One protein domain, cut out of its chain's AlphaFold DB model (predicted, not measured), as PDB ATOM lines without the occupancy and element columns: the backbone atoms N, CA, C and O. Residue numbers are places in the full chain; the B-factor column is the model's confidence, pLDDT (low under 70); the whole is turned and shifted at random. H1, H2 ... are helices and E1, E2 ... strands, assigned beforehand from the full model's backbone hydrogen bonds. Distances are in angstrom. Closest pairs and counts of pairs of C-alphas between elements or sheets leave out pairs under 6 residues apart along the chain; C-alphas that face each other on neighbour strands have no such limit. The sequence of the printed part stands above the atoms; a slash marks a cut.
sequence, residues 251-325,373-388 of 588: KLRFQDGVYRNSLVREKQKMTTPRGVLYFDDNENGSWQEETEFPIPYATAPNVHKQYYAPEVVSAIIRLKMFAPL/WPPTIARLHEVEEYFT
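AT A GLANCE: This is residues 251 to 325 and 373 to 388 of the 588 residues of an uncharacterized protein of Candidatus Melainabacteria bacterium (UniProt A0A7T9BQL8). There is little regular structure: a small two-stranded sheet, E1 and E2, lies between the side-by-side helices H2 and H3 and a loop whose residues 263 to 269, of which 263 to 268 belong to H1, stick out. The printed part has 91 residues, with E1, H1, E2, H2 and H3 in chain order; the class is mixed, with 33 residues in named elements. It is compact, with a radius of gyration of the C-alphas of 13.2 A, and spans 34 by 34 by 21 A.

HOW THE PARTS SIT: E1, residues 252 to 255, and E2, residues 276 to 279, are antiparallel at 147 degrees; N 253 and O 278 are within hydrogen-bond range at 2.8 A. H2, residues 310 to 318, touches H3, residues 380 to 388, closest at the C-alphas of Val 313 and Leu 380, 5.9 A, opposite ways at a shallow tilt of 12 degrees. H1, residues 262 to 268, is apart from both. Every O i to N i+4 pair is within range in H2 and H3, 2 of 3 in H1.

IN THESE COORDINATES: E1 begins at C-alpha 252 (22.718, -44.529, -29.524). H2 measures 12.3 A and H3 11.9 A, ending at C-alpha 388 (28.900, -21.270, -31.393).

THE WHOLE: Residues 326 to 372 are cut out, a C-alpha gap of 12.7 A. The E2 to H2 link is long. Residues 262 to 272, 301 to 302 and 324 to 325 have pLDDT under 70.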
ATOM      1  N   LYS A 251      25.024 -47.689 -31.223       96.38
ATOM      2  CA  LYS A 251      24.127 -48.065 -30.122       96.38
ATOM      3  C   LYS A 251      23.356 -46.897 -29.497       96.38
ATOM      4  O   LYS A 251      22.646 -47.096 -28.518       96.38
ATOM      5  N   LEU A 252      23.444 -45.686 -30.053       97.12
ATOM      6  CA  LEU A 252      22.718 -44.529 -29.524       97.12
ATOM      7  C   LEU A 252      21.201 -44.765 -29.610       97.12
ATOM      8  O   LEU A 252      20.662 -45.069 -30.682       97.12
ATOM      9  N   ARG A 253      20.510 -44.614 -28.480       95.81
ATOM     10  CA  ARG A 253      19.052 -44.702 -28.348       95.81
ATOM     11  C   ARG A 253      18.510 -43.535 -27.539       95.81
ATOM     12  O   ARG A 253      19.245 -42.796 -26.886       95.81
ATOM     13  N   PHE A 254      17.199 -43.353 -27.639       94.56
ATOM     14  CA  PHE A 254      16.444 -42.371 -26.879       94.56
ATOM     15  C   PHE A 254      15.252 -43.058 -26.234       94.56
ATOM     16  O   PHE A 254      14.498 -43.745 -26.924       94.56
ATOM     17  N   GLN A 255      15.043 -42.809 -24.947       92.88
ATOM     18  CA  GLN A 255      13.789 -43.138 -24.289       92.88
ATOM     19  C   GLN A 255      13.111 -41.855 -23.828       92.88
ATOM     20  O   GLN A 255      13.685 -41.075 -23.068       92.88
ATOM     21  N   ASP A 256      11.878 -41.651 -24.287       89.56
ATOM     22  CA  ASP A 256      11.052 -40.521 -23.873       89.56
ATOM     23  C   ASP A 256      10.455 -40.745 -22.474       89.56
ATOM     24  O   ASP A 256      10.315 -41.872 -22.000       89.56
ATOM     25  N   GLY A 257      10.082 -39.659 -21.800       86.12
ATOM     26  CA  GLY A 257       9.317 -39.707 -20.553       86.12
ATOM     27  C   GLY A 257      10.093 -40.136 -19.303       86.12
ATOM     28  O   GLY A 257       9.582 -39.935 -18.201       86.12
ATOM     29  N   VAL A 258      11.310 -40.666 -19.448       88.06
ATOM     30  CA  VAL A 258      12.172 -41.086 -18.333       88.06
ATOM     31  C   VAL A 258      13.118 -39.981 -17.874       88.06
ATOM     32  O   VAL A 258      13.326 -38.973 -18.557       88.06
ATOM     33  N   TYR A 259      13.685 -40.167 -16.686       82.94
ATOM     34  CA  TYR A 259      14.636 -39.253 -16.076       82.94
ATOM     35  C   TYR A 259      15.966 -39.956 -15.822       82.94
ATOM     36  O   TYR A 259      15.987 -41.078 -15.329       82.94
ATOM     37  N   ARG A 260      17.064 -39.247 -16.083       79.38
ATOM     38  CA  ARG A 260      18.382 -39.577 -15.532       79.38
ATOM     39  C   ARG A 260      18.405 -39.198 -14.047       79.38
ATOM     40  O   ARG A 260      17.913 -38.118 -13.703       79.38
ATOM     41  N   ASN A 261      18.983 -40.041 -13.192       74.69
ATOM     42  CA  ASN A 261      19.134 -39.807 -11.752       74.69
ATOM     43  C   ASN A 261      17.795 -39.593 -11.033       74.69
ATOM     44  O   ASN A 261      17.614 -38.625 -10.286       74.69
ATOM     45  N   SER A 262      16.836 -40.487 -11.281       64.62
ATOM     46  CA  SER A 262      15.454 -40.374 -10.779       64.62
ATOM     47  C   SER A 262      15.373 -40.174  -9.252       64.62
ATOM     48  O   SER A 262      14.647 -39.296  -8.783       64.62
ATOM     49  N   LEU A 263      16.204 -40.890  -8.487       60.75
ATOM     50  CA  LEU A 263      16.247 -40.841  -7.018       60.75
ATOM     51  C   LEU A 263      16.766 -39.507  -6.454       60.75
ATOM     52  O   LEU A 263      16.297 -39.034  -5.418       60.75
ATOM     53  N   VAL A 264      17.736 -38.878  -7.126       59.69
ATOM     54  CA  VAL A 264      18.287 -37.576  -6.707       59.69
ATOM     55  C   VAL A 264      17.264 -36.466  -6.957       59.69
ATOM     56  O   VAL A 264      17.117 -35.542  -6.155       59.69
ATOM     57  N   ARG A 265      16.486 -36.585  -8.038       63.34
ATOM     58  CA  ARG A 265      15.482 -35.588  -8.420       63.34
ATOM     59  C   ARG A 265      14.318 -35.479  -7.454       63.34
ATOM     60  O   ARG A 265      13.899 -34.356  -7.179       63.34
ATOM     61  N   GLU A 266      13.786 -36.600  -6.966       58.53
ATOM     62  CA  GLU A 266      12.672 -36.577  -6.005       58.53
ATOM     63  C   GLU A 266      13.036 -35.775  -4.753       58.53
ATOM     64  O   GLU A 266      12.220 -35.006  -4.245       58.53
ATOM     65  N   LYS A 267      14.298 -35.870  -4.322       59.25
ATOM     66  CA  LYS A 267      14.825 -35.108  -3.188       59.25
ATOM     67  C   LYS A 267      15.035 -33.624  -3.512       59.25
ATOM     68  O   LYS A 267      14.791 -32.785  -2.654       59.25
ATOM     69  N   GLN A 268      15.450 -33.291  -4.739       54.03
ATOM     70  CA  GLN A 268      15.897 -31.938  -5.116       54.03
ATOM     71  C   GLN A 268      14.884 -31.103  -5.926       54.03
ATOM     72  O   GLN A 268      15.194 -29.979  -6.311       54.03
ATOM     73  N   LYS A 269      13.678 -31.620  -6.215       57.22
ATOM     74  CA  LYS A 269      12.613 -30.918  -6.975       57.22
ATOM     75  C   LYS A 269      13.083 -30.310  -8.314       57.22
ATOM     76  O   LYS A 269      12.590 -29.271  -8.748       57.22
ATOM     77  N   MET A 270      14.031 -30.961  -8.992       58.78
ATOM     78  CA  MET A 270      14.628 -30.443 -10.231       58.78
ATOM     79  C   MET A 270      13.628 -30.390 -11.399       58.78
ATOM     80  O   MET A 270      12.863 -31.333 -11.625       58.78
ATOM     81  N   THR A 271      13.707 -29.336 -12.218       62.88
ATOM     82  CA  THR A 271      12.852 -29.075 -13.397       62.88
ATOM     83  C   THR A 271      13.431 -29.587 -14.725       62.88
ATOM     84  O   THR A 271      12.969 -29.195 -15.796       62.88
ATOM     85  N   THR A 272      14.431 -30.477 -14.695       66.81
ATOM     86  CA  THR A 272      15.098 -30.976 -15.910       66.81
ATOM     87  C   THR A 272      14.119 -31.665 -16.875       66.81
ATOM     88  O   THR A 272      13.220 -32.385 -16.408       66.81
ATOM     89  N   PRO A 273      14.293 -31.490 -18.203       75.69
ATOM     90  CA  PRO A 273      13.413 -32.084 -19.210       75.69
ATOM     91  C   PRO A 273      13.351 -33.614 -19.096       75.69
ATOM     92  O   PRO A 273      14.310 -34.245 -18.648       75.69
ATOM     93  N   ARG A 274      12.211 -34.207 -19.477       84.31
ATOM     94  CA  ARG A 274      12.066 -35.664 -19.645       84.31
ATOM     95  C   ARG A 274      12.763 -36.113 -20.929       84.31
ATOM     96  O   ARG A 274      12.797 -35.357 -21.900       84.31
ATOM     97  N   GLY A 275      13.245 -37.350 -20.913       89.50
ATOM     98  CA  GLY A 275      13.927 -37.992 -22.027       89.50
ATOM     99  C   GLY A 275      15.412 -38.199 -21.749       89.50
ATOM    100  O   GLY A 275      16.089 -37.291 -21.261       89.50
ATOM    101  N   VAL A 276      15.918 -39.390 -22.067       92.31
ATOM    102  CA  VAL A 276      17.331 -39.755 -21.892       92.31
ATOM    103  C   VAL A 276      17.880 -40.286 -23.212       92.31
ATOM    104  O   VAL A 276      17.315 -41.212 -23.793       92.31
ATOM    105  N   LEU A 277      18.975 -39.682 -23.683       94.81
ATOM    106  CA  LEU A 277      19.853 -40.276 -24.691       94.81
ATOM    107  C   LEU A 277      20.896 -41.140 -23.989       94.81
ATOM    108  O   LEU A 277      21.501 -40.699 -23.012       94.81
ATOM    109  N   TYR A 278      21.111 -42.347 -24.493       95.38
ATOM    110  CA  TYR A 278      22.022 -43.325 -23.904       95.38
ATOM    111  C   TYR A 278      22.534 -44.299 -24.964       95.38
ATOM    112  O   TYR A 278      22.024 -44.333 -26.089       95.38
ATOM    113  N   PHE A 279      23.543 -45.086 -24.607       96.00
ATOM    114  CA  PHE A 279      23.965 -46.229 -25.402       96.00
ATOM    115  C   PHE A 279      23.310 -47.519 -24.889       96.00
ATOM    116  O   PHE A 279      23.526 -47.911 -23.745       96.00
ATOM    117  N   ASP A 280      22.505 -48.151 -25.744       95.44
ATOM    118  CA  ASP A 280      21.709 -49.360 -25.464       95.44
ATOM    119  C   ASP A 280      22.589 -50.610 -25.545       95.44
ATOM    120  O   ASP A 280      22.650 -51.305 -26.563       95.44
ATOM    121  N   ASP A 281      23.369 -50.834 -24.488       93.56
ATOM    122  CA  ASP A 281      24.406 -51.864 -24.469       93.56
ATOM    123  C   ASP A 281      23.855 -53.288 -24.433       93.56
ATOM    124  O   ASP A 281      24.462 -54.197 -25.006       93.56
ATOM    125  N   ASN A 282      22.704 -53.454 -23.783       93.75
ATOM    126  CA  ASN A 282      22.006 -54.724 -23.598       93.75
ATOM    127  C   ASN A 282      20.967 -55.010 -24.706       93.75
ATOM    128  O   ASN A 282      20.332 -56.066 -24.674       93.75
ATOM    129  N   GLU A 283      20.803 -54.087 -25.662       94.44
ATOM    130  CA  GLU A 283      19.891 -54.167 -26.811       94.44
ATOM    131  C   GLU A 283      18.408 -54.356 -26.440       94.44
ATOM    132  O   GLU A 283      17.623 -54.907 -27.220       94.44
ATOM    133  N   ASN A 284      17.995 -53.913 -25.251       93.06
ATOM    134  CA  ASN A 284      16.607 -54.027 -24.803       93.06
ATOM    135  C   ASN A 284      15.762 -52.784 -25.139       93.06
ATOM    136  O   ASN A 284      14.542 -52.792 -24.929       93.06
ATOM    137  N   GLY A 285      16.390 -51.727 -25.667       92.06
ATOM    138  CA  GLY A 285      15.730 -50.494 -26.087       92.06
ATOM    139  C   GLY A 285      15.160 -49.652 -24.942       92.06
ATOM    140  O   GLY A 285      14.305 -48.795 -25.189       92.06
ATOM    141  N   SER A 286      15.593 -49.893 -23.704       93.31
ATOM    142  CA  SER A 286      15.124 -49.227 -22.489       93.31
ATOM    143  C   SER A 286      16.290 -48.770 -21.608       93.31
ATOM    144  O   SER A 286      17.117 -49.573 -21.200       93.31
ATOM    145  N   TRP A 287      16.260 -47.494 -21.219       93.38
ATOM    146  CA  TRP A 287      17.195 -46.847 -20.306       93.38
ATOM    147  C   TRP A 287      17.301 -47.586 -18.968       93.38
ATOM    148  O   TRP A 287      16.322 -47.689 -18.220       93.38
ATOM    149  N   GLN A 288      18.514 -48.026 -18.646       91.56
ATOM    150  CA  GLN A 288      18.892 -48.653 -17.385       91.56
ATOM    151  C   GLN A 288      20.081 -47.924 -16.757       91.56
ATOM    152  O   GLN A 288      21.234 -48.129 -17.127       91.56
ATOM    153  N   GLU A 289      19.780 -47.103 -15.750       87.50
ATOM    154  CA  GLU A 289      20.733 -46.198 -15.091       87.50
ATOM    155  C   GLU A 289      21.973 -46.895 -14.513       87.50
ATOM    156  O   GLU A 289      23.042 -46.298 -14.464       87.50
ATOM    157  N   GLU A 290      21.847 -48.160 -14.111       86.94
ATOM    158  CA  GLU A 290      22.930 -48.936 -13.496       86.94
ATOM    159  C   GLU A 290      23.906 -49.546 -14.512       86.94
ATOM    160  O   GLU A 290      25.021 -49.909 -14.143       86.94
ATOM    161  N   THR A 291      23.497 -49.705 -15.774       87.69
ATOM    162  CA  THR A 291      24.247 -50.505 -16.760       87.69
ATOM    163  C   THR A 291      24.590 -49.762 -18.038       87.69
ATOM    164  O   THR A 291      25.463 -50.209 -18.777       87.69
ATOM    165  N   GLU A 292      23.899 -48.666 -18.336       91.25
ATOM    166  CA  GLU A 292      24.022 -47.973 -19.613       91.25
ATOM    167  C   GLU A 292      24.683 -46.611 -19.464       91.25
ATOM    168  O   GLU A 292      24.514 -45.907 -18.469       91.25
ATOM    169  N   PHE A 293      25.417 -46.208 -20.500       91.44
ATOM    170  CA  PHE A 293      26.106 -44.926 -20.510       91.44
ATOM    171  C   PHE A 293      25.173 -43.805 -21.009       91.44
ATOM    172  O   PHE A 293      24.762 -43.832 -22.177       91.44
ATOM    173  N   PRO A 294      24.847 -42.789 -20.182       92.25
ATOM    174  CA  PRO A 294      23.990 -41.680 -20.585       92.25
ATOM    175  C   PRO A 294      24.765 -40.592 -21.335       92.25
ATOM    176  O   PRO A 294      25.855 -40.186 -20.935       92.25
ATOM    177  N   ILE A 295      24.152 -40.001 -22.360       93.19
ATOM    178  CA  ILE A 295      24.695 -38.806 -23.011       93.19
ATOM    179  C   ILE A 295      24.320 -37.567 -22.184       93.19
ATOM    180  O   ILE A 295      23.135 -37.333 -21.919       93.19
ATOM    181  N   PRO A 296      25.288 -36.745 -21.751       90.81
ATOM    182  CA  PRO A 296      24.990 -35.509 -21.047       90.81
ATOM    183  C   PRO A 296      24.565 -34.395 -22.009       90.81
ATOM    184  O   PRO A 296      24.886 -34.399 -23.196       90.81
ATOM    185  N   TYR A 297      23.843 -33.415 -21.473       91.25
ATOM    186  CA  TYR A 297      23.358 -32.251 -22.209       91.25
ATOM    187  C   TYR A 297      23.487 -30.983 -21.372       91.25
ATOM    188  O   TYR A 297      23.448 -31.018 -20.136       91.25
ATOM    189  N   ALA A 298      23.634 -29.850 -22.051       89.31
ATOM    190  CA  ALA A 298      23.498 -28.538 -21.443       89.31
ATOM    191  C   ALA A 298      22.021 -28.121 -21.384       89.31
ATOM    192  O   ALA A 298      21.177 -28.611 -22.137       89.31
ATOM    193  N   THR A 299      21.703 -27.205 -20.478       82.81
ATOM    194  CA  THR A 299      20.370 -26.615 -20.325       82.81
ATOM    195  C   THR A 299      20.555 -25.125 -20.203       82.81
ATOM    196  O   THR A 299      21.286 -24.735 -19.312       82.81
ATOM    197  N   ALA A 300      19.900 -24.306 -21.018       74.69
ATOM    198  CA  ALA A 300      19.983 -22.860 -20.842       74.69
ATOM    199  C   ALA A 300      18.976 -22.372 -19.777       74.69
ATOM    200  O   ALA A 300      17.880 -22.940 -19.666       74.69
ATOM    201  N   PRO A 301      19.276 -21.287 -19.037       68.75
ATOM    202  CA  PRO A 301      18.312 -20.665 -18.140       68.75
ATOM    203  C   PRO A 301      17.059 -20.275 -18.925       68.75
ATOM    204  O   PRO A 301      17.149 -19.691 -20.003       68.75
ATOM    205  N   ASN A 302      15.882 -20.593 -18.384       67.56
ATOM    206  CA  ASN A 302      14.576 -20.304 -18.992       67.56
ATOM    207  C   ASN A 302      14.264 -21.048 -20.305       67.56
ATOM    208  O   ASN A 302      13.236 -20.769 -20.923       67.56
ATOM    209  N   VAL A 303      15.089 -22.017 -20.720       71.00
ATOM    210  CA  VAL A 303      14.791 -22.876 -21.872       71.00
ATOM    211  C   VAL A 303      14.623 -24.320 -21.412       71.00
ATOM    212  O   VAL A 303      15.548 -24.954 -20.913       71.00
ATOM    213  N   HIS A 304      13.438 -24.886 -21.637       81.25
ATOM    214  CA  HIS A 304      13.126 -26.283 -21.312       81.25
ATOM    215  C   HIS A 304      13.641 -27.275 -22.372       81.25
ATOM    216  O   HIS A 304      12.958 -28.247 -22.698       81.25
ATOM    217  N   LYS A 305      14.830 -27.019 -22.936       89.31
ATOM    218  CA  LYS A 305      15.460 -27.869 -23.953       89.31
ATOM    219  C   LYS A 305      16.791 -28.438 -23.475       89.31
ATOM    220  O   LYS A 305      17.544 -27.787 -22.756       89.31
ATOM    221  N   GLN A 306      17.062 -29.661 -23.911       91.81
ATOM    222  CA  GLN A 306      18.332 -30.358 -23.790       91.81
ATOM    223  C   GLN A 306      19.201 -29.996 -25.000       91.81
ATOM    224  O   GLN A 306      18.822 -30.266 -26.143       91.81
ATOM    225  N   TYR A 307      20.355 -29.385 -24.744       93.69
ATOM    226  CA  TYR A 307      21.356 -29.029 -25.745       93.69
ATOM    227  C   TYR A 307      22.482 -30.060 -25.713       93.69
ATOM    228  O   TYR A 307      23.390 -29.990 -24.884       93.69
ATOM    229  N   TYR A 308      22.395 -31.050 -26.594       95.38
ATOM    230  CA  TYR A 308      23.472 -32.014 -26.813       95.38
ATOM    231  C   TYR A 308      24.526 -31.426 -27.752       95.38
ATOM    232  O   TYR A 308      24.207 -30.556 -28.565       95.38
ATOM    233  N   ALA A 309      25.761 -31.925 -27.670       95.75
ATOM    234  CA  ALA A 309      26.822 -31.525 -28.588       95.75
ATOM    235  C   ALA A 309      26.377 -31.689 -30.062       95.75
ATOM    236  O   ALA A 309      25.664 -32.658 -30.374       95.75
ATOM    237  N   PRO A 310      26.779 -30.792 -30.985       96.44
ATOM    238  CA  PRO A 310      26.354 -30.846 -32.386       96.44
ATOM    239  C   PRO A 310      26.614 -32.200 -33.066       96.44
ATOM    240  O   PRO A 310      25.809 -32.659 -33.881       96.44
ATOM    241  N   GLU A 311      27.691 -32.894 -32.695       95.81
ATOM    242  CA  GLU A 311      28.046 -34.223 -33.197       95.81
ATOM    243  C   GLU A 311      27.027 -35.295 -32.795       95.81
ATOM    244  O   GLU A 311      26.706 -36.170 -33.606       95.81
ATOM    245  N   VAL A 312      26.484 -35.203 -31.577       96.75
ATOM    246  CA  VAL A 312      25.433 -36.098 -31.072       96.75
ATOM    247  C   VAL A 312      24.144 -35.855 -31.845       96.75
ATOM    248  O   VAL A 312      23.548 -36.796 -32.361       96.75
ATOM    249  N   VAL A 313      23.727 -34.594 -31.993       96.75
ATOM    250  CA  VAL A 313      22.495 -34.257 -32.728       96.75
ATOM    251  C   VAL A 313      22.610 -34.647 -34.204       96.75
ATOM    252  O   VAL A 313      21.670 -35.184 -34.792       96.75
ATOM    253  N   SER A 314      23.795 -34.486 -34.790       96.06
ATOM    254  CA  SER A 314      24.098 -34.999 -36.126       96.06
ATOM    255  C   SER A 314      23.981 -36.526 -36.198       96.06
ATOM    256  O   SER A 314      23.480 -37.057 -37.190       96.06
ATOM    257  N   ALA A 315      24.408 -37.254 -35.161       96.44
ATOM    258  CA  ALA A 315      24.244 -38.705 -35.091       96.44
ATOM    259  C   ALA A 315      22.768 -39.120 -35.016       96.44
ATOM    260  O   ALA A 315      22.361 -39.990 -35.785       96.44
ATOM    261  N   ILE A 316      21.957 -38.448 -34.193       95.56
ATOM    262  CA  ILE A 316      20.498 -38.658 -34.102       95.56
ATOM    263  C   ILE A 316      19.847 -38.563 -35.489       95.56
ATOM    264  O   ILE A 316      19.058 -39.432 -35.874       95.56
ATOM    265  N   ILE A 317      20.208 -37.530 -36.259       94.00
ATOM    266  CA  ILE A 317      19.697 -37.309 -37.618       94.00
ATOM    267  C   ILE A 317      20.139 -38.438 -38.558       94.00
ATOM    268  O   ILE A 317      19.300 -39.016 -39.253       94.00
ATOM    269  N   ARG A 318      21.432 -38.794 -38.569       94.56
ATOM    270  CA  ARG A 318      21.973 -39.870 -39.427       94.56
ATOM    271  C   ARG A 318      21.323 -41.225 -39.144       94.56
ATOM    272  O   ARG A 318      21.018 -41.961 -40.079       94.56
ATOM    273  N   LEU A 319      21.094 -41.526 -37.869       93.50
ATOM    274  CA  LEU A 319      20.458 -42.758 -37.403       93.50
ATOM    275  C   LEU A 319      18.936 -42.742 -37.569       93.50
ATOM    276  O   LEU A 319      18.288 -43.751 -37.303       93.50
ATOM    277  N   LYS A 320      18.357 -41.617 -38.015       92.00
ATOM    278  CA  LYS A 320      16.912 -41.442 -38.189       92.00
ATOM    279  C   LYS A 320      16.122 -41.773 -36.916       92.00
ATOM    280  O   LYS A 320      14.987 -42.229 -37.003       92.00
ATOM    281  N   MET A 321      16.700 -41.509 -35.739       90.12
ATOM    282  CA  MET A 321      16.123 -41.908 -34.444       90.12
ATOM    283  C   MET A 321      14.726 -41.326 -34.207       90.12
ATOM    284  O   MET A 321      13.888 -41.966 -33.580       90.12
ATOM    285  N   PHE A 322      14.472 -40.125 -34.728       88.88
ATOM    286  CA  PHE A 322      13.182 -39.435 -34.625       88.88
ATOM    287  C   PHE A 322      12.435 -39.353 -35.966       88.88
ATOM    288  O   PHE A 322      11.437 -38.644 -36.079       88.88
ATOM    289  N   ALA A 323      12.891 -40.072 -36.995       75.19
ATOM    290  CA  ALA A 323      12.182 -40.123 -38.270       75.19
ATOM    291  C   ALA A 323      10.912 -40.988 -38.152       75.19
ATOM    292  O   ALA A 323      10.853 -41.903 -37.323       75.19
ATOM    293  N   PRO A 324       9.886 -40.756 -38.992       58.88
ATOM    294  CA  PRO A 324       8.776 -41.692 -39.100       58.88
ATOM    295  C   PRO A 324       9.302 -43.077 -39.509       58.88
ATOM    296  O   PRO A 324      10.124 -43.194 -40.422       58.88
ATOM    297  N   LEU A 325       8.823 -44.127 -38.831       50.69
ATOM    298  CA  LEU A 325       9.058 -45.506 -39.261       50.69
ATOM    299  C   LEU A 325       8.591 -45.646 -40.721       50.69
ATOM    300  O   LEU A 325       7.547 -45.077 -41.060       50.69
ATOM    301  N   TRP A 373      10.458 -35.435 -33.702       90.12
ATOM    302  CA  TRP A 373      11.446 -34.753 -32.869       90.12
ATOM    303  C   TRP A 373      10.874 -34.354 -31.497       90.12
ATOM    304  O   TRP A 373       9.930 -33.556 -31.446       90.12
ATOM    305  N   PRO A 374      11.438 -34.853 -30.380       90.44
ATOM    306  CA  PRO A 374      10.972 -34.488 -29.050       90.44
ATOM    307  C   PRO A 374      11.091 -32.972 -28.819       90.44
ATOM    308  O   PRO A 374      12.169 -32.410 -29.024       90.44
ATOM    309  N   PRO A 375      10.033 -32.278 -28.358       88.25
ATOM    310  CA  PRO A 375      10.061 -30.822 -28.174       88.25
ATOM    311  C   PRO A 375      11.056 -30.367 -27.094       88.25
ATOM    312  O   PRO A 375      11.436 -29.197 -27.051       88.25
ATOM    313  N   THR A 376      11.480 -31.291 -26.229       88.31
ATOM    314  CA  THR A 376      12.478 -31.097 -25.174       88.31
ATOM    315  C   THR A 376      13.919 -31.226 -25.661       88.31
ATOM    316  O   THR A 376      14.823 -30.947 -24.882       88.31
ATOM    317  N   ILE A 377      14.173 -31.623 -26.912       91.81
ATOM    318  CA  ILE A 377      15.524 -31.736 -27.476       91.81
ATOM    319  C   ILE A 377      15.741 -30.606 -28.481       91.81
ATOM    320  O   ILE A 377      14.941 -30.410 -29.395       91.81
ATOM    321  N   ALA A 378      16.838 -29.866 -28.331       93.56
ATOM    322  CA  ALA A 378      17.225 -28.838 -29.288       93.56
ATOM    323  C   ALA A 378      17.572 -29.453 -30.657       93.56
ATOM    324  O   ALA A 378      18.227 -30.494 -30.744       93.56
ATOM    325  N   ARG A 379      17.114 -28.819 -31.739       94.12
ATOM    326  CA  ARG A 379      17.440 -29.208 -33.121       94.12
ATOM    327  C   ARG A 379      18.882 -28.835 -33.467       94.12
ATOM    328  O   ARG A 379      19.496 -28.033 -32.772       94.12
ATOM    329  N   LEU A 380      19.397 -29.364 -34.583       95.06
ATOM    330  CA  LEU A 380      20.789 -29.141 -35.004       95.06
ATOM    331  C   LEU A 380      21.169 -27.652 -35.058       95.06
ATOM    332  O   LEU A 380      22.118 -27.256 -34.401       95.06
ATOM    333  N   HIS A 381      20.383 -26.820 -35.747       95.06
ATOM    334  CA  HIS A 381      20.665 -25.381 -35.824       95.06
ATOM    335  C   HIS A 381      20.634 -24.690 -34.447       95.06
ATOM    336  O   HIS A 381      21.407 -23.771 -34.209       95.06
ATOM    337  N   GLU A 382      19.777 -25.146 -33.526       94.19
ATOM    338  CA  GLU A 382      19.672 -24.582 -32.174       94.19
ATOM    339  C   GLU A 382      20.886 -24.953 -31.314       94.19
ATOM    340  O   GLU A 382      21.364 -24.131 -30.533       94.19
ATOM    341  N   VAL A 383      21.399 -26.186 -31.440       95.31
ATOM    342  CA  VAL A 383      22.627 -26.587 -30.736       95.31
ATOM    343  C   VAL A 383      23.864 -25.951 -31.358       95.31
ATOM    344  O   VAL A 383      24.747 -25.527 -30.621       95.31
ATOM    345  N   GLU A 384      23.918 -25.811 -32.682       95.56
ATOM    346  CA  GLU A 384      24.995 -25.091 -33.365       95.56
ATOM    347  C   GLU A 384      25.035 -23.627 -32.923       95.56
ATOM    348  O   GLU A 384      26.104 -23.139 -32.569       95.56
ATOM    349  N   GLU A 385      23.892 -22.941 -32.850       93.69
ATOM    350  CA  GLU A 385      23.809 -21.573 -32.322       93.69
ATOM    351  C   GLU A 385      24.260 -21.506 -30.853       93.69
ATOM    352  O   GLU A 385      25.099 -20.677 -30.492       93.69
ATOM    353  N   TYR A 386      23.778 -22.425 -30.007       93.94
ATOM    354  CA  TYR A 386      24.144 -22.471 -28.589       93.94
ATOM    355  C   TYR A 386      25.652 -22.673 -28.368       93.94
ATOM    356  O   TYR A 386      26.255 -21.949 -27.566       93.94
ATOM    357  N   PHE A 387      26.257 -23.641 -29.068       95.38
ATOM    358  CA  PHE A 387      27.674 -23.984 -28.935       95.38
ATOM    359  C   PHE A 387      28.589 -23.034 -29.708       95.38
ATOM    360  O   PHE A 387      29.704 -22.804 -29.261       95.38
ATOM    361  N   THR A 388      28.133 -22.366 -30.769       95.50
ATOM    362  CA  THR A 388      28.900 -21.270 -31.393       95.50
ATOM    363  C   THR A 388      29.183 -20.153 -30.379       95.50
ATOM    364  O   THR A 388      30.199 -19.472 -30.445       95.50
TER     365      THR A 388